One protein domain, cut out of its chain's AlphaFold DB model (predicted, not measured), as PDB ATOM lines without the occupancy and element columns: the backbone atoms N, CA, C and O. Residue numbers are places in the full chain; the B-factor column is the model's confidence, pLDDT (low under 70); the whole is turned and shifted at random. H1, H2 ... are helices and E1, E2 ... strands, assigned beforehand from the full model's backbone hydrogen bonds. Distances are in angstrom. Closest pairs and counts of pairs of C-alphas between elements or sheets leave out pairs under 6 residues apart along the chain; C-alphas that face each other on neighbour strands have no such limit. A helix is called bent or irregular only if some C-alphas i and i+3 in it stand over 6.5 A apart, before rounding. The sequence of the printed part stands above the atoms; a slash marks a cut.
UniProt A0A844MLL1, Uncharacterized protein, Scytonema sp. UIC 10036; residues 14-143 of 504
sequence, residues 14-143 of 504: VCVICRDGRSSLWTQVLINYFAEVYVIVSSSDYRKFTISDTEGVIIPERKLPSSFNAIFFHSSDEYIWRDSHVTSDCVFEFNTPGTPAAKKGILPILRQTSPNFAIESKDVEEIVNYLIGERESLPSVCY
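AT A GLANCE: This is residues 14 to 143 of the 504 residues of an uncharacterized protein of Scytonema sp. UIC 10036 (UniProt A0A844MLL1). One strongly twisted sheet of seven strands runs through the domain, with H1 packed on one face and H2 on the opposite face. H3 packs near the place where E5 and E6 bend sharply, and its first residue meets H1. The printed part has 130 residues, with three named helices and seven named strands in the order E1, H1, E2, E3, E4, E5, H2, E6, E7, H3. The mixed sheet has the order E4, E3, E2, E1, E5, E6, E7, and the class is mixed, helices and strands. The whole is compact and rounded, with a radius of gyration of the C-alphas of 13.5 A and spans of 35 by 29 by 28 A.

IN THESE COORDINATES: Find C-alpha 14 at (206.043, 239.439, 350.551); there E1 begins and takes in residues 14 to 17. H1 follows as residues 23 to 30, 10.5 A from first to last C-alpha. Next come E2, residues 36 to 40, 13.4 A long, E3, residues 46 to 50, 13.8 A long, and E4, residues 53 to 58, 11.5 A long. E5, residues 67 to 74, begins at C-alpha 67 at (210.868, 232.674, 354.368), measures 18.3 A and bends by 76 degrees at residue 70. H2, residues 75 to 83, is 14.4 A long and irregular: C-alphas 76 and 79 are 7.9 A apart. E6, residues 87 to 94, measures 17.5 A and bends by 84 degrees at residue 90. After E7, residues 107 to 109, look for H3, residues 121 to 131, 15.4 A long, which ends at C-alpha 131 at (198.912, 237.905, 358.433).

HOW THE PARTS SIT: Start in the sheet at E1, an inner strand, with E2 and E5 as its parallel neighbours. Beside E2 you will find N 38 and O 14 at 2.8 A; beside E5, N 17 and O 72 at 2.8 A. E2, E3 and E4 form a meander, each strand the antiparallel neighbour of the one before; E2 and E3 make a hairpin, with N 39 and O 47 at 2.8 A, and E3 and E4 another, with N 57 and O 48 at 2.9 A. On the other side of E1, E5 and E6 are parallel, with N 92 and O 71 at 2.7 A, and E6 and the edge strand E7 are parallel, with N 109 and O 93 at 2.7 A. E1, H1, E2 and E5, H2, E6 are strand-helix-strand units, two parallel neighbour strands with a helix between, each with a right-handed crossover. The domain has three layers, helices on both faces of the sheet: H1 and H3 on one face, H2 on the other. The closest C-alphas of H1 and E2 are those of Thr 27 and Val 37, 6.7 A apart. H2 lies over E1 and E5 at a height over the sheet of 8.2 A, slantwise to the strands, at 36 degrees to E1 on the local plane. The closest C-alphas of H3 and E5 are those of Asn 69 and Leu 131, 7.0 A apart. H1 and H3 touch, with the C-alphas of Val 29 and Ser 121 closest at 5.9 A; at 73 degrees they are only just about perpendicular. H2 is apart from H1 and H3. Every O i to N i+4 pair is within hydrogen-bond range in H1 and H3, and 3 of 5 are in H2.

THE WHOLE: The two C-alphas farthest apart are those of Ser 44 and Glu 136, at 36.5 A. The printed part has no cut. The links from E6 to E7, 12 residues, and from E7 to H3, 11 residues, are long. The mean pLDDT of the printed part is 84.7; look for values under 70 at residues 96 to 99, 101 to 102, 104, 114 to 116, 137 and 143.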
ATOM      1  N   VAL A  14     206.898 240.146 351.509       97.25
ATOM      2  CA  VAL A  14     206.043 239.439 350.551       97.25
ATOM      3  C   VAL A  14     206.821 239.063 349.303       97.25
ATOM      4  O   VAL A  14     207.704 239.804 348.874       97.25
ATOM      5  N   CYS A  15     206.478 237.926 348.706       97.00
ATOM      6  CA  CYS A  15     207.009 237.494 347.421       97.00
ATOM      7  C   CYS A  15     205.881 237.309 346.398       97.00
ATOM      8  O   CYS A  15     204.849 236.723 346.709       97.00
ATOM      9  N   VAL A  16     206.084 237.798 345.176       96.31
ATOM     10  CA  VAL A  16     205.186 237.640 344.029       96.31
ATOM     11  C   VAL A  16     205.897 236.829 342.954       96.31
ATOM     12  O   VAL A  16     206.957 237.219 342.471       96.31
ATOM     13  N   ILE A  17     205.303 235.716 342.544       93.25
ATOM     14  CA  ILE A  17     205.853 234.790 341.553       93.25
ATOM     15  C   ILE A  17     204.922 234.805 340.342       93.25
ATOM     16  O   ILE A  17     203.818 234.258 340.386       93.25
ATOM     17  N   CYS A  18     205.320 235.529 339.294       88.25
ATOM     18  CA  CYS A  18     204.418 235.897 338.203       88.25
ATOM     19  C   CYS A  18     205.177 236.242 336.916       88.25
ATOM     20  O   CYS A  18     205.938 237.211 336.886       88.25
ATOM     21  N   ARG A  19     204.914 235.500 335.832       80.38
ATOM     22  CA  ARG A  19     205.560 235.696 334.518       80.38
ATOM     23  C   ARG A  19     204.762 236.429 333.463       80.38
ATOM     24  O   ARG A  19     205.329 236.886 332.479       80.38
ATOM     25  N   ASP A  20     203.463 236.568 333.644       71.00
ATOM     26  CA  ASP A  20     202.576 237.145 332.628       71.00
ATOM     27  C   ASP A  20     202.513 238.684 332.642       71.00
ATOM     28  O   ASP A  20     201.507 239.286 332.268       71.00
ATOM     29  N   GLY A  21     203.595 239.333 333.084       71.94
ATOM     30  CA  GLY A  21     203.752 240.787 333.037       71.94
ATOM     31  C   GLY A  21     202.954 241.569 334.085       71.94
ATOM     32  O   GLY A  21     203.018 242.796 334.097       71.94
ATOM     33  N   ARG A  22     202.231 240.900 334.993       83.75
ATOM     34  CA  ARG A  22     201.440 241.558 336.054       83.75
ATOM     35  C   ARG A  22     202.211 241.840 337.339       83.75
ATOM     36  O   ARG A  22     201.635 242.356 338.295       83.75
ATOM     37  N   SER A  23     203.502 241.526 337.376       84.81
ATOM     38  CA  SER A  23     204.361 241.787 338.532       84.81
ATOM     39  C   SER A  23     204.370 243.264 338.932       84.81
ATOM     40  O   SER A  23     204.323 243.562 340.119       84.81
ATOM     41  N   SER A  24     204.338 244.190 337.969       85.50
ATOM     42  CA  SER A  24     204.282 245.635 338.235       85.50
ATOM     43  C   SER A  24     202.998 246.066 338.953       85.50
ATOM     44  O   SER A  24     203.061 246.855 339.893       85.50
ATOM     45  N   LEU A  25     201.844 245.516 338.559       89.94
ATOM     46  CA  LEU A  25     200.546 245.797 339.184       89.94
ATOM     47  C   LEU A  25     200.503 245.274 340.622       89.94
ATOM     48  O   LEU A  25     200.065 245.982 341.527       89.94
ATOM     49  N   TRP A  26     201.027 244.067 340.843       93.69
ATOM     50  CA  TRP A  26     201.197 243.512 342.183       93.69
ATOM     51  C   TRP A  26     202.115 244.376 343.050       93.69
ATOM     52  O   TRP A  26     201.738 244.738 344.162       93.69
ATOM     53  N   THR A  27     203.288 244.765 342.546       92.12
ATOM     54  CA  THR A  27     204.202 245.647 343.283       92.12
ATOM     55  C   THR A  27     203.516 246.957 343.663       92.12
ATOM     56  O   THR A  27     203.604 247.375 344.816       92.12
ATOM     57  N   GLN A  28     202.780 247.574 342.735       91.25
ATOM     58  CA  GLN A  28     202.092 248.843 342.967       91.25
ATOM     59  C   GLN A  28     201.098 248.777 344.135       91.25
ATOM     60  O   GLN A  28     201.039 249.714 344.933       91.25
ATOM     61  N   VAL A  29     200.328 247.689 344.255       93.50
ATOM     62  CA  VAL A  29     199.346 247.546 345.343       93.50
ATOM     63  C   VAL A  29     199.979 247.089 346.660       93.50
ATOM     64  O   VAL A  29     199.468 247.433 347.720       93.50
ATOM     65  N   LEU A  30     201.104 246.364 346.626       95.31
ATOM     66  CA  LEU A  30     201.745 245.797 347.822       95.31
ATOM     67  C   LEU A  30     202.740 246.748 348.509       95.31
ATOM     68  O   LEU A  30     202.876 246.709 349.731       95.31
ATOM     69  N   ILE A  31     203.434 247.611 347.762       93.50
ATOM     70  CA  ILE A  31     204.608 248.361 348.255       93.50
ATOM     71  C   ILE A  31     204.326 249.329 349.415       93.50
ATOM     72  O   ILE A  31     205.232 249.676 350.168       93.50
ATOM     73  N   ASN A  32     203.072 249.753 349.586       90.69
ATOM     74  CA  ASN A  32     202.660 250.635 350.686       90.69
ATOM     75  C   ASN A  32     202.318 249.878 351.983       90.69
ATOM     76  O   ASN A  32     202.131 250.500 353.029       90.69
ATOM     77  N   TYR A  33     202.208 248.551 351.905       93.50
ATOM     78  CA  TYR A  33     201.710 247.684 352.972       93.50
ATOM     79  C   TYR A  33     202.772 246.721 353.509       93.50
ATOM     80  O   TYR A  33     202.686 246.288 354.656       93.50
ATOM     81  N   PHE A  34     203.779 246.412 352.695       94.38
ATOM     82  CA  PHE A  34     204.895 245.544 353.050       94.38
ATOM     83  C   PHE A  34     206.193 246.348 353.084       94.38
ATOM     84  O   PHE A  34     206.423 247.210 352.237       94.38
ATOM     85  N   ALA A  35     207.065 246.043 354.046       93.12
ATOM     86  CA  ALA A  35     208.369 246.691 354.154       93.12
ATOM     87  C   ALA A  35     209.255 246.359 352.944       93.12
ATOM     88  O   ALA A  35     210.001 247.210 352.455       93.12
ATOM     89  N   GLU A  36     209.156 245.119 352.457       95.25
ATOM     90  CA  GLU A  36     209.895 244.635 351.297       95.25
ATOM     91  C   GLU A  36     209.005 243.741 350.426       95.25
ATOM     92  O   GLU A  36     208.390 242.787 350.914       95.25
ATOM     93  N   VAL A  37     208.971 244.039 349.127       96.75
ATOM     94  CA  VAL A  37     208.255 243.258 348.113       96.75
ATOM     95  C   VAL A  37     209.282 242.616 347.193       96.75
ATOM     96  O   VAL A  37     210.106 243.300 346.591       96.75
ATOM     97  N   TYR A  38     209.236 241.299 347.069       96.38
ATOM     98  CA  TYR A  38     210.111 240.529 346.197       96.38
ATOM     99  C   TYR A  38     209.320 240.022 344.998       96.38
ATOM    100  O   TYR A  38     208.187 239.579 345.150       96.38
ATOM    101  N   VAL A  39     209.909 240.059 343.807       94.81
ATOM    102  CA  VAL A  39     209.302 239.524 342.584       94.81
ATOM    103  C   VAL A  39     210.229 238.483 341.978       94.81
ATOM    104  O   VAL A  39     211.416 238.752 341.793       94.81
ATOM    105  N   ILE A  40     209.671 237.323 341.642       91.44
ATOM    106  CA  ILE A  40     210.347 236.247 340.916       91.44
ATOM    107  C   ILE A  40     209.643 236.073 339.572       91.44
ATOM    108  O   ILE A  40     208.487 235.648 339.508       91.44
ATOM    109  N   VAL A  41     210.345 236.421 338.494       80.25
ATOM    110  CA  VAL A  41     209.844 236.263 337.117       80.25
ATOM    111  C   VAL A  41     210.450 235.015 336.473       80.25
ATOM    112  O   VAL A  41     209.878 234.424 335.575       80.25
ATOM    113  N   SER A  42     211.594 234.532 336.934       79.38
ATOM    114  CA  SER A  42     212.173 233.275 336.457       79.38
ATOM    115  C   SER A  42     213.082 232.694 337.532       79.38
ATOM    116  O   SER A  42     213.297 233.314 338.570       79.38
ATOM    117  N   SER A  43     213.684 231.536 337.264       74.06
ATOM    118  CA  SER A  43     214.757 230.973 338.093       74.06
ATOM    119  C   SER A  43     216.053 231.807 338.089       74.06
ATOM    120  O   SER A  43     217.076 231.352 338.587       74.06
ATOM    121  N   SER A  44     216.063 232.989 337.464       75.88
ATOM    122  CA  SER A  44     217.235 233.863 337.372       75.88
ATOM    123  C   SER A  44     216.932 235.363 337.497       75.88
ATOM    124  O   SER A  44     217.873 236.143 337.635       75.88
ATOM    125  N   ASP A  45     215.661 235.782 337.480       84.94
ATOM    126  CA  ASP A  45     215.244 237.181 337.651       84.94
ATOM    127  C   ASP A  45     214.508 237.356 338.984       84.94
ATOM    128  O   ASP A  45     213.314 237.056 339.112       84.94
ATOM    129  N   TYR A  46     215.262 237.847 339.967       90.94
ATOM    130  CA  TYR A  46     214.794 238.160 341.309       90.94
ATOM    131  C   TYR A  46     214.947 239.652 341.558       90.94
ATOM    132  O   TYR A  46     216.050 240.199 341.466       90.94
ATOM    133  N   ARG A  47     213.854 240.317 341.918       94.12
ATOM    134  CA  ARG A  47     213.843 241.761 342.167       94.12
ATOM    135  C   ARG A  47     213.325 242.066 343.553       94.12
ATOM    136  O   ARG A  47     212.399 241.414 344.024       94.12
ATOM    137  N   LYS A  48     213.914 243.075 344.185       95.69
ATOM    138  CA  LYS A  48     213.485 243.610 345.477       95.69
ATOM    139  C   LYS A  48     213.004 245.041 345.300       95.69
ATOM    140  O   LYS A  48     213.739 245.863 344.764       95.69
ATOM    141  N   PHE A  49     211.821 245.330 345.818       95.50
ATOM    142  CA  PHE A  49     211.187 246.639 345.834       95.50
ATOM    143  C   PHE A  49     210.966 247.088 347.278       95.50
ATOM    144  O   PHE A  49     210.684 246.276 348.166       95.50
ATOM    145  N   THR A  50     211.073 248.392 347.507       92.88
ATOM    146  CA  THR A  50     210.746 249.036 348.785       92.88
ATOM    147  C   THR A  50     210.035 250.353 348.511       92.88
ATOM    148  O   THR A  50     210.108 250.884 347.409       92.88
ATOM    149  N   ILE A  51     209.386 250.947 349.514       88.62
ATOM    150  CA  ILE A  51     208.702 252.239 349.330       88.62
ATOM    151  C   ILE A  51     209.629 253.365 348.832       88.62
ATOM    152  O   ILE A  51     209.174 254.309 348.194       88.62
ATOM    153  N   SER A  52     210.934 253.266 349.112       87.69
ATOM    154  CA  SER A  52     211.959 254.198 348.630       87.69
ATOM    155  C   SER A  52     212.542 253.827 347.261       87.69
ATOM    156  O   SER A  52     213.248 254.642 346.676       87.69
ATOM    157  N   ASP A  53     212.293 252.608 346.781       88.38
ATOM    158  CA  ASP A  53     212.801 252.067 345.521       88.38
ATOM    159  C   ASP A  53     211.696 251.289 344.788       88.38
ATOM    160  O   ASP A  53     211.533 250.070 344.929       88.38
ATOM    161  N   THR A  54     210.900 252.042 344.029       86.75
ATOM    162  CA  THR A  54     209.745 251.547 343.270       86.75
ATOM    163  C   THR A  54     210.125 250.916 341.931       86.75
ATOM    164  O   THR A  54     209.308 250.201 341.357       86.75
ATOM    165  N   GLU A  55     211.337 251.170 341.429       85.44
ATOM    166  CA  GLU A  55     211.844 250.585 340.176       85.44
ATOM    167  C   GLU A  55     212.381 249.166 340.398       85.44
ATOM    168  O   GLU A  55     212.324 248.317 339.505       85.44
ATOM    169  N   GLY A  56     212.825 248.888 341.625       87.69
ATOM    170  CA  GLY A  56     213.249 247.575 342.068       87.69
ATOM    171  C   GLY A  56     214.674 247.239 341.644       87.69
ATOM    172  O   GLY A  56     215.119 247.498 340.527       87.69
ATOM    173  N   VAL A  57     215.403 246.591 342.548       92.31
ATOM    174  CA  VAL A  57     216.795 246.193 342.327       92.31
ATOM    175  C   VAL A  57     216.862 244.707 342.040       92.31
ATOM    176  O   VAL A  57     216.336 243.898 342.806       92.31
ATOM    177  N   ILE A  58     217.565 244.338 340.967       92.31
ATOM    178  CA  ILE A  58     217.896 242.940 340.685       92.31
ATOM    179  C   ILE A  58     218.856 242.436 341.766       92.31
ATOM    180  O   ILE A  58     219.921 243.014 342.002       92.31
ATOM    181  N   ILE A  59     218.487 241.337 342.413       92.50
ATOM    182  CA  ILE A  59     219.284 240.691 343.450       92.50
ATOM    183  C   ILE A  59     219.673 239.271 343.022       92.50
ATOM    184  O   ILE A  59     218.925 238.604 342.315       92.50
ATOM    185  N   PRO A  60     220.845 238.768 343.443       90.81
ATOM    186  CA  PRO A  60     221.166 237.358 343.269       90.81
ATOM    187  C   PRO A  60     220.309 236.497 344.208       90.81
ATOM    188  O   PRO A  60     220.028 236.916 345.330       90.81
ATOM    189  N   GLU A  61     220.006 235.264 343.797       87.25
ATOM    190  CA  GLU A  61     219.189 234.291 344.545       87.25
ATOM    191  C   GLU A  61     219.600 234.153 346.019       87.25
ATOM    192  O   GLU A  61     218.767 234.206 346.913       87.25
ATOM    193  N   ARG A  62     220.909 234.107 346.301       88.56
ATOM    194  CA  ARG A  62     221.468 234.038 347.668       88.56
ATOM    195  C   ARG A  62     221.053 235.181 348.610       88.56
ATOM    196  O   ARG A  62     221.372 235.125 349.793       88.56
ATOM    197  N   LYS A  63     220.473 236.265 348.082       90.56
ATOM    198  CA  LYS A  63     219.946 237.400 348.855       90.56
ATOM    199  C   LYS A  63     218.426 237.344 349.038       90.56
ATOM    200  O   LYS A  63     217.892 238.234 349.695       90.56
ATOM    201  N   LEU A  64     217.737 236.355 348.469       90.50
ATOM    202  CA  LEU A  64     216.330 236.117 348.769       90.50
ATOM    203  C   LEU A  64     216.186 235.655 350.221       90.50
ATOM    204  O   LEU A  64     216.962 234.810 350.679       90.50
ATOM    205  N   PRO A  65     215.185 236.171 350.945       91.56
ATOM    206  CA  PRO A  65     214.743 235.566 352.186       91.56
ATOM    207  C   PRO A  65     214.379 234.094 351.976       91.56
ATOM    208  O   PRO A  65     213.739 233.728 350.993       91.56
ATOM    209  N   SER A  66     214.760 233.249 352.932       90.50
ATOM    210  CA  SER A  66     214.355 231.841 352.963       90.50
ATOM    211  C   SER A  66     212.882 231.662 353.336       90.50
ATOM    212  O   SER A  66     212.287 230.645 352.990       90.50
ATOM    213  N   SER A  67     212.284 232.654 354.007       94.38
ATOM    214  CA  SER A  67     210.868 232.674 354.368       94.38
ATOM    215  C   SER A  67     210.265 234.065 354.194       94.38
ATOM    216  O   SER A  67     210.928 235.065 354.473       94.38
ATOM    217  N   PHE A  68     208.998 234.108 353.787       96.31
ATOM    218  CA  PHE A  68     208.193 235.323 353.627       96.31
ATOM    219  C   PHE A  68     206.926 235.260 354.478       96.31
ATOM    220  O   PHE A  68     206.401 234.176 354.732       96.31
ATOM    221  N   ASN A  69     206.351 236.407 354.837       96.88
ATOM    222  CA  ASN A  69     205.045 236.409 355.504       96.88
ATOM    223  C   ASN A  69     203.922 236.001 354.546       96.88
ATOM    224  O   ASN A  69     202.999 235.295 354.940       96.88
ATOM    225  N   ALA A  70     204.029 236.393 353.276       97.00
ATOM    226  CA  ALA A  70     203.112 235.947 352.236       97.00
ATOM    227  C   ALA A  70     203.825 235.649 350.914       97.00
ATOM    228  O   ALA A  70     204.735 236.375 350.504       97.00
ATOM    229  N   ILE A  71     203.356 234.617 350.214       97.25
ATOM    230  CA  ILE A  71     203.691 234.352 348.810       97.25
ATOM    231  C   ILE A  71     202.427 234.482 347.971       97.25
ATOM    232  O   ILE A  71     201.421 233.855 348.276       97.25
ATOM    233  N   PHE A  72     202.499 235.245 346.887       96.00
ATOM    234  CA  PHE A  72     201.487 235.330 345.841       96.00
ATOM    235  C   PHE A  72     202.050 234.668 344.595       96.00
ATOM    236  O   PHE A  72     203.046 235.147 344.059       96.00
ATOM    237  N   PHE A  73     201.437 233.600 344.099       92.94
ATOM    238  CA  PHE A  73     201.890 232.975 342.858       92.94
ATOM    239  C   PHE A  73     200.760 232.862 341.843       92.94
ATOM    240  O   PHE A  73     199.610 232.570 342.184       92.94
ATOM    241  N   HIS A  74     201.092 233.098 340.577       89.56
ATOM    242  CA  HIS A  74     200.163 232.805 339.500       89.56
ATOM    243  C   HIS A  74     200.054 231.288 339.324       89.56
ATOM    244  O   HIS A  74     201.080 230.615 339.316       89.56
ATOM    245  N   SER A  75     198.860 230.728 339.102       84.44
ATOM    246  CA  SER A  75     198.675 229.274 338.925       84.44
ATOM    247  C   SER A  75     199.621 228.640 337.892       84.44
ATOM    248  O   SER A  75     199.967 227.468 338.014       84.44
ATOM    249  N   SER A  76     200.056 229.394 336.872       75.44
ATOM    250  CA  SER A  76     201.015 228.913 335.863       75.44
ATOM    251  C   SER A  76     202.473 228.859 336.342       75.44
ATOM    252  O   SER A  76     203.341 228.360 335.630       75.44
ATOM    253  N   ASP A  77     202.776 229.409 337.505       85.31
ATOM    254  CA  ASP A  77     204.137 229.605 338.000       85.31
ATOM    255  C   ASP A  77     204.359 228.876 339.336       85.31
ATOM    256  O   ASP A  77     205.362 229.087 340.010       85.31
ATOM    257  N   GLU A  78     203.462 227.946 339.694       85.62
ATOM    258  CA  GLU A  78     203.583 227.119 340.903       85.62
ATOM    259  C   GLU A  78     204.915 226.357 340.962       85.62
ATOM    260  O   GLU A  78     205.503 226.209 342.030       85.62
ATOM    261  N   TYR A  79     205.409 225.872 339.823       80.50
ATOM    262  CA  TYR A  79     206.675 225.146 339.791       80.50
ATOM    263  C   TYR A  79     207.864 226.057 340.137       80.50
ATOM    264  O   TYR A  79     208.751 225.620 340.854       80.50
ATOM    265  N   ILE A  80     207.842 227.336 339.734       83.50
ATOM    266  CA  ILE A  80     208.899 228.307 340.071       83.50
ATOM    267  C   ILE A  80     208.957 228.497 341.583       83.50
ATOM    268  O   ILE A  80     210.035 228.504 342.172       83.50
ATOM    269  N   TRP A  81     207.792 228.593 342.225       86.75
ATOM    270  CA  TRP A  81     207.716 228.624 343.679       86.75
ATOM    271  C   TRP A  81     208.318 227.362 344.305       86.75
ATOM    272  O   TRP A  81     209.204 227.466 345.154       86.75
ATOM    273  N   ARG A  82     207.886 226.175 343.866       84.25
ATOM    274  CA  ARG A  82     208.379 224.902 344.417       84.25
ATOM    275  C   ARG A  82     209.890 224.725 344.240       84.25
ATOM    276  O   ARG A  82     210.545 224.250 345.167       84.25
ATOM    277  N   ASP A  83     210.428 225.147 343.101       82.44
ATOM    278  CA  ASP A  83     211.849 225.038 342.766       82.44
ATOM    279  C   ASP A  83     212.703 226.086 343.500       82.44
ATOM    280  O   ASP A  83     213.870 225.838 343.782       82.44
ATOM    281  N   SER A  84     212.127 227.237 343.871       80.50
ATOM    282  CA  SER A  84     212.835 228.290 344.617       80.50
ATOM    283  C   SER A  84     213.125 227.946 346.084       80.50
ATOM    284  O   SER A  84     213.867 228.665 346.748       80.50
ATOM    285  N   HIS A  85     212.527 226.873 346.615       81.69
ATOM    286  CA  HIS A  85     212.682 226.420 348.006       81.69
ATOM    287  C   HIS A  85     212.343 227.463 349.093       81.69
ATOM    288  O   HIS A  85     212.678 227.262 350.262       81.69
ATOM    289  N   VAL A  86     211.650 228.549 348.742       88.12
ATOM    290  CA  VAL A  86     211.211 229.581 349.691       88.12
ATOM    291  C   VAL A  86     209.927 229.165 350.408       88.12
ATOM    292  O   VAL A  86     208.985 228.642 349.802       88.12
ATOM    293  N   THR A  87     209.871 229.409 351.717       92.06
ATOM    294  CA  THR A  87     208.704 229.095 352.553       92.06
ATOM    295  C   THR A  87     207.870 230.334 352.855       92.06
ATOM    296  O   THR A  87     208.317 231.467 352.670       92.06
ATOM    297  N   SER A  88     206.641 230.136 353.332       94.38
ATOM    298  CA  SER A  88     205.825 231.242 353.820       94.38
ATOM    299  C   SER A  88     204.811 230.822 354.871       94.38
ATOM    300  O   SER A  88     204.369 229.673 354.871       94.38
ATOM    301  N   ASP A  89     204.434 231.774 355.728       91.06
ATOM    302  CA  ASP A  89     203.335 231.623 356.684       91.06
ATOM    303  C   ASP A  89     201.993 231.440 355.957       91.06
ATOM    304  O   ASP A  89     201.141 230.665 356.393       91.06
ATOM    305  N   CYS A  90     201.802 232.138 354.832       93.44
ATOM    306  CA  CYS A  90     200.584 232.097 354.029       93.44
ATOM    307  C   CYS A  90     200.900 232.121 352.532       93.44
ATOM    308  O   CYS A  90     201.660 232.954 352.044       93.44
ATOM    309  N   VAL A  91     200.253 231.236 351.775       94.38
ATOM    310  CA  VAL A  91     200.424 231.152 350.323       94.38
ATOM    311  C   VAL A  91     199.101 231.463 349.640       94.38
ATOM    312  O   VAL A  91     198.087 230.839 349.943       94.38
ATOM    313  N   PHE A  92     199.134 232.404 348.702       93.88
ATOM    314  CA  PHE A  92     198.007 232.858 347.910       93.88
ATOM    315  C   PHE A  92     198.210 232.508 346.430       93.88
ATOM    316  O   PHE A  92     199.208 232.889 345.819       93.88
ATOM    317  N   GLU A  93     197.254 231.799 345.837       90.19
ATOM    318  CA  GLU A  93     197.259 231.456 344.413       90.19
ATOM    319  C   GLU A  93     196.276 232.344 343.657       90.19
ATOM    320  O   GLU A  93     195.103 232.381 344.008       90.19
ATOM    321  N   PHE A  94     196.707 233.007 342.587       89.75
ATOM    322  CA  PHE A  94     195.812 233.758 341.703       89.75
ATOM    323  C   PHE A  94     195.849 233.206 340.277       89.75
ATOM    324  O   PHE A  94     196.852 232.660 339.823       89.75
ATOM    325  N   ASN A  95     194.761 233.389 339.530       79.06
ATOM    326  CA  ASN A  95     194.740 233.156 338.089       79.06
ATOM    327  C   ASN A  95     193.907 234.212 337.359       79.06
ATOM    328  O   ASN A  95     193.197 235.008 337.975       79.06
ATOM    329  N   THR A  96     194.010 234.229 336.029       67.06
ATOM    330  CA  THR A  96     193.303 235.200 335.182       67.06
ATOM    331  C   THR A  96     191.791 235.255 335.453       67.06
ATOM    332  O   THR A  96     191.303 236.361 335.677       67.06
ATOM    333  N   PRO A  97     191.044 234.133 335.519       61.72
ATOM    334  CA  PRO A  97     189.606 234.179 335.794       61.72
ATOM    335  C   PRO A  97     189.222 234.485 337.252       61.72
ATOM    336  O   PRO A  97     188.031 234.535 337.538       61.72
ATOM    337  N   GLY A  98     190.178 234.626 338.183       62.41
ATOM    338  CA  GLY A  98     189.867 234.749 339.614       62.41
ATOM    339  C   GLY A  98     189.199 233.489 340.180       62.41
ATOM    340  O   GLY A  98     188.294 233.567 340.996       62.41
ATOM    341  N   THR A  99     189.581 232.309 339.697       64.75
ATOM    342  CA  THR A  99     189.087 231.005 340.173       64.75
ATOM    343  C   THR A  99     190.206 229.956 340.131       64.75
ATOM    344  O   THR A  99     190.183 229.043 339.301       64.75
ATOM    345  N   PRO A 100     191.254 230.080 340.964       72.06
ATOM    346  CA  PRO A 100     192.294 229.065 341.040       72.06
ATOM    347  C   PRO A 100     191.746 227.763 341.633       72.06
ATOM    348  O   PRO A 100     190.734 227.749 342.338       72.06
ATOM    349  N   ALA A 101     192.415 226.649 341.334       62.78
ATOM    350  CA  ALA A 101     192.025 225.349 341.867       62.78
ATOM    351  C   ALA A 101     192.220 225.311 343.389       62.78
ATOM    352  O   ALA A 101     193.242 225.759 343.902       62.78
ATOM    353  N   ALA A 102     191.266 224.730 344.118       60.31
ATOM    354  CA  ALA A 102     191.399 224.559 345.560       60.31
ATOM    355  C   ALA A 102     192.522 223.558 345.883       60.31
ATOM    356  O   ALA A 102     192.487 222.405 345.440       60.31
ATOM    357  N   LYS A 103     193.507 223.987 346.678       72.56
ATOM    358  CA  LYS A 103     194.651 223.169 347.105       72.56
ATOM    359  C   LYS A 103     194.837 223.276 348.615       72.56
ATOM    360  O   LYS A 103     194.606 224.315 349.226       72.56
ATOM    361  N   LYS A 104     195.264 222.180 349.244       69.31
ATOM    362  CA  LYS A 104     195.497 222.153 350.691       69.31
ATOM    363  C   LYS A 104     196.649 223.096 351.055       69.31
ATOM    364  O   LYS A 104     197.740 222.949 350.516       69.31
ATOM    365  N   GLY A 105     196.411 224.003 352.005       77.25
ATOM    366  CA  GLY A 105     197.425 224.944 352.499       77.25
ATOM    367  C   GLY A 105     197.701 226.132 351.573       77.25
ATOM    368  O   GLY A 105     198.641 226.875 351.827       77.25
ATOM    369  N   ILE A 106     196.899 226.311 350.520       83.75
ATOM    370  CA  ILE A 106     197.007 227.425 349.576       83.75
ATOM    371  C   ILE A 106     195.654 228.130 349.535       83.75
ATOM    372  O   ILE A 106     194.618 227.501 349.312       83.75
ATOM    373  N   LEU A 107     195.666 229.436 349.774       85.19
ATOM    374  CA  LEU A 107     194.486 230.283 349.749       85.19
ATOM    375  C   LEU A 107     194.262 230.784 348.318       85.19
ATOM    376  O   LEU A 107     195.164 231.384 347.737       85.19
ATOM    377  N   PRO A 108     193.093 230.559 347.704       83.75
ATOM    378  CA  PRO A 108     192.837 231.095 346.376       83.75
ATOM    379  C   PRO A 108     192.654 232.616 346.453       83.75
ATOM    380  O   PRO A 108     192.157 233.126 347.446       83.75
ATOM    381  N   ILE A 109     193.007 233.343 345.401       85.81
ATOM    382  CA  ILE A 109     192.601 234.724 345.150       85.81
ATOM    383  C   ILE A 109     191.558 234.667 344.053       85.81
ATOM    384  O   ILE A 109     191.833 234.308 342.907       85.81
ATOM    385  N   LEU A 110     190.345 235.010 344.450       74.31
ATOM    386  CA  LEU A 110     189.137 234.885 343.662       74.31
ATOM    387  C   LEU A 110     188.702 236.216 343.036       74.31
ATOM    388  O   LEU A 110     187.740 236.289 342.275       74.31
ATOM    389  N   ARG A 111     189.465 237.284 343.295       74.62
ATOM    390  CA  ARG A 111     189.420 238.504 342.490       74.62
ATOM    391  C   ARG A 111     190.058 238.252 341.133       74.62
ATOM    392  O   ARG A 111     191.117 237.632 341.018       74.62
ATOM    393  N   GLN A 112     189.425 238.794 340.102       70.00
ATOM    394  CA  GLN A 112     189.989 238.799 338.767       70.00
ATOM    395  C   GLN A 112     191.290 239.610 338.761       70.00
ATOM    396  O   GLN A 112     191.338 240.748 339.220       70.00
ATOM    397  N   THR A 113     192.356 239.021 338.233       73.62
ATOM    398  CA  THR A 113     193.670 239.675 338.132       73.62
ATOM    399  C   THR A 113     194.031 240.001 336.679       73.62
ATOM    400  O   THR A 113     195.144 240.450 336.409       73.62
ATOM    401  N   SER A 114     193.141 239.723 335.715       62.34
ATOM    402  CA  SER A 114     193.314 240.041 334.288       62.34
ATOM    403  C   SER A 114     191.987 239.899 333.508       62.34
ATOM    404  O   SER A 114     191.268 238.934 333.764       62.34
ATOM    405  N   PRO A 115     191.655 240.749 332.505       48.44
ATOM    406  CA  PRO A 115     192.390 241.937 332.038       48.44
ATOM    407  C   PRO A 115     192.365 243.090 333.022       48.44
ATOM    408  O   PRO A 115     193.276 243.908 333.012       48.44
ATOM    409  N   ASN A 116     191.355 243.121 333.880       61.56
ATOM    410  CA  ASN A 116     191.251 244.102 334.937       61.56
ATOM    411  C   ASN A 116     191.925 243.516 336.172       61.56
ATOM    412  O   ASN A 116     191.563 242.429 336.623       61.56
ATOM    413  N   PHE A 117     192.932 244.213 336.687       76.25
ATOM    414  CA  PHE A 117     193.558 243.861 337.951       76.25
ATOM    415  C   PHE A 117     192.688 244.415 339.079       76.25
ATOM    416  O   PHE A 117     192.836 245.564 339.474       76.25
ATOM    417  N   ALA A 118     191.718 243.615 339.527       78.00
ATOM    418  CA  ALA A 118     190.683 244.022 340.478       78.00
ATOM    419  C   ALA A 118     191.122 243.905 341.949       78.00
ATOM    420  O   ALA A 118     190.275 243.870 342.834       78.00
ATOM    421  N   ILE A 119     192.428 243.781 342.202       86.31
ATOM    422  CA  ILE A 119     192.987 243.816 343.553       86.31
ATOM    423  C   ILE A 119     193.164 245.279 343.938       86.31
ATOM    424  O   ILE A 119     193.920 246.008 343.293       86.31
ATOM    425  N   GLU A 120     192.479 245.699 344.993       85.44
ATOM    426  CA  GLU A 120     192.517 247.069 345.493       85.44
ATOM    427  C   GLU A 120     193.358 247.187 346.771       85.44
ATOM    428  O   GLU A 120     193.655 246.211 347.455       85.44
ATOM    429  N   SER A 121     193.705 248.413 347.160       85.19
ATOM    430  CA  SER A 121     194.445 248.681 348.401       85.19
ATOM    431  C   SER A 121     193.751 248.111 349.651       85.19
ATOM    432  O   SER A 121     194.413 247.609 350.557       85.19
ATOM    433  N   LYS A 122     192.410 248.123 349.676       82.31
ATOM    434  CA  LYS A 122     191.609 247.524 350.755       82.31
ATOM    435  C   LYS A 122     191.814 246.010 350.853       82.31
ATOM    436  O   LYS A 122     191.883 245.469 351.951       82.31
ATOM    437  N   ASP A 123     191.931 245.325 349.718       87.19
ATOM    438  CA  ASP A 123     192.180 243.886 349.693       87.19
ATOM    439  C   ASP A 123     193.539 243.553 350.328       87.19
ATOM    440  O   ASP A 123     193.660 242.602 351.100       87.19
ATOM    441  N   VAL A 124     194.556 244.370 350.036       93.75
ATOM    442  CA  VAL A 124     195.904 244.223 350.603       93.75
ATOM    443  C   VAL A 124     195.912 244.502 352.106       93.75
ATOM    444  O   VAL A 124     196.538 243.759 352.858       93.75
ATOM    445  N   GLU A 125     195.179 245.519 352.562       90.19
ATOM    446  CA  GLU A 125     194.994 245.804 353.990       90.19
ATOM    447  C   GLU A 125     194.361 244.615 354.727       90.19
ATOM    448  O   GLU A 125     194.838 244.197 355.781       90.19
ATOM    449  N   GLU A 126     193.324 244.005 354.145       86.12
ATOM    450  CA  GLU A 126     192.691 242.813 354.709       86.12
ATOM    451  C   GLU A 126     193.647 241.617 354.796       86.12
ATOM    452  O   GLU A 126     193.581 240.861 355.770       86.12
ATOM    453  N   ILE A 127     194.531 241.451 353.806       92.81
ATOM    454  CA  ILE A 127     195.586 240.433 353.829       92.81
ATOM    455  C   ILE A 127     196.583 240.722 354.948       92.81
ATOM    456  O   ILE A 127     196.861 239.828 355.741       92.81
ATOM    457  N   VAL A 128     197.086 241.952 355.064       94.25
ATOM    458  CA  VAL A 128     198.024 242.333 356.132       94.25
ATOM    459  C   VAL A 128     197.429 242.069 357.511       94.25
ATOM    460  O   VAL A 128     198.074 241.410 358.322       94.25
ATOM    461  N   ASN A 129     196.184 242.492 357.747       87.44
ATOM    462  CA  ASN A 129     195.495 242.292 359.025       87.44
ATOM    463  C   ASN A 129     195.321 240.803 359.365       87.44
ATOM    464  O   ASN A 129     195.383 240.420 360.534       87.44
ATOM    465  N   TYR A 130     195.125 239.954 358.353       88.19
ATOM    466  CA  TYR A 130     195.092 238.503 358.524       88.19
ATOM    467  C   TYR A 130     196.477 237.934 358.875       88.19
ATOM    468  O   TYR A 130     196.592 237.157 359.820       88.19
ATOM    469  N   LEU A 131     197.538 238.366 358.183       92.31
ATOM    470  CA  LEU A 131     198.912 237.905 358.433       92.31
ATOM    471  C   LEU A 131     199.405 238.232 359.850       92.31
ATOM    472  O   LEU A 131     200.105 237.427 360.455       92.31
ATOM    473  N   ILE A 132     199.037 239.399 360.388       91.75
ATOM    474  CA  ILE A 132     199.435 239.824 361.743       91.75
ATOM    475  C   ILE A 132     198.481 239.331 362.842       91.75
ATOM    476  O   ILE A 132     198.694 239.632 364.016       91.75
ATOM    477  N   GLY A 133     197.431 238.585 362.484       85.06
ATOM    478  CA  GLY A 133     196.464 238.030 363.432       85.06
ATOM    479  C   GLY A 133     195.465 239.038 364.013       85.06
ATOM    480  O   GLY A 133     194.718 238.690 364.924       85.06
ATOM    481  N   GLU A 134     195.399 240.266 363.488       81.00
ATOM    482  CA  GLU A 134     194.344 241.235 363.836       81.00
ATOM    483  C   GLU A 134     192.971 240.811 363.289       81.00
ATOM    484  O   GLU A 134     191.926 241.250 363.782       81.00
ATOM    485  N   ARG A 135     192.962 239.920 362.290       77.38
ATOM    486  CA  ARG A 135     191.766 239.313 361.707       77.38
ATOM    487  C   ARG A 135     191.848 237.786 361.754       77.38
ATOM    488  O   ARG A 135     192.754 237.200 361.178       77.38
ATOM    489  N   GLU A 136     190.849 237.137 362.358       71.00
ATOM    490  CA  GLU A 136     190.753 235.663 362.405       71.00
ATOM    491  C   GLU A 136     190.194 235.045 361.108       71.00
ATOM    492  O   GLU A 136     190.503 233.907 360.765       71.00
ATOM    493  N   SER A 137     189.346 235.774 360.379       67.81
ATOM    494  CA  SER A 137     188.749 235.310 359.117       67.81
ATOM    495  C   SER A 137     189.686 235.554 357.928       67.81
ATOM    496  O   SER A 137     190.335 236.601 357.899       67.81
ATOM    497  N   LEU A 138     189.661 234.696 356.896       74.56
ATOM    498  CA  LEU A 138     190.455 234.918 355.675       74.56
ATOM    499  C   LEU A 138     190.111 236.276 355.013       74.56
ATOM    500  O   LEU A 138     188.989 236.774 355.191       74.56
ATOM    501  N   PRO A 139     191.036 236.864 354.232       80.06
ATOM    502  CA  PRO A 139     190.814 238.104 353.477       80.06
ATOM    503  C   PRO A 139     189.708 237.965 352.427       80.06
ATOM    504  O   PRO A 139     189.576 236.900 351.828       80.06
ATOM    505  N   SER A 140     188.933 239.025 352.150       72.38
ATOM    506  CA  SER A 140     187.761 238.950 351.255       72.38
ATOM    507  C   SER A 140     188.093 238.519 349.817       72.38
ATOM    508  O   SER A 140     187.249 237.944 349.131       72.38
ATOM    509  N   VAL A 141     189.337 238.723 349.376       78.25
ATOM    510  CA  VAL A 141     189.837 238.222 348.089       78.25
ATOM    511  C   VAL A 141     189.887 236.707 347.997       78.25
ATOM    512  O   VAL A 141     189.946 236.188 346.889       78.25
ATOM    513  N   CYS A 142     189.855 235.990 349.121       76.44
ATOM    514  CA  CYS A 142     189.939 234.534 349.158       76.44
ATOM    515  C   CYS A 142     188.602 233.815 349.034       76.44
ATOM    516  O   CYS A 142     188.540 232.596 349.207       76.44
ATOM    517  N   TYR A 143     187.538 234.543 348.708       64.75
ATOM    518  CA  TYR A 143     186.199 233.984 348.626       64.75
ATOM    519  C   TYR A 143     185.600 234.197 347.246       64.75
ATOM    520  O   TYR A 143     185.810 235.234 346.614       64.75
TER     521      TYR A 143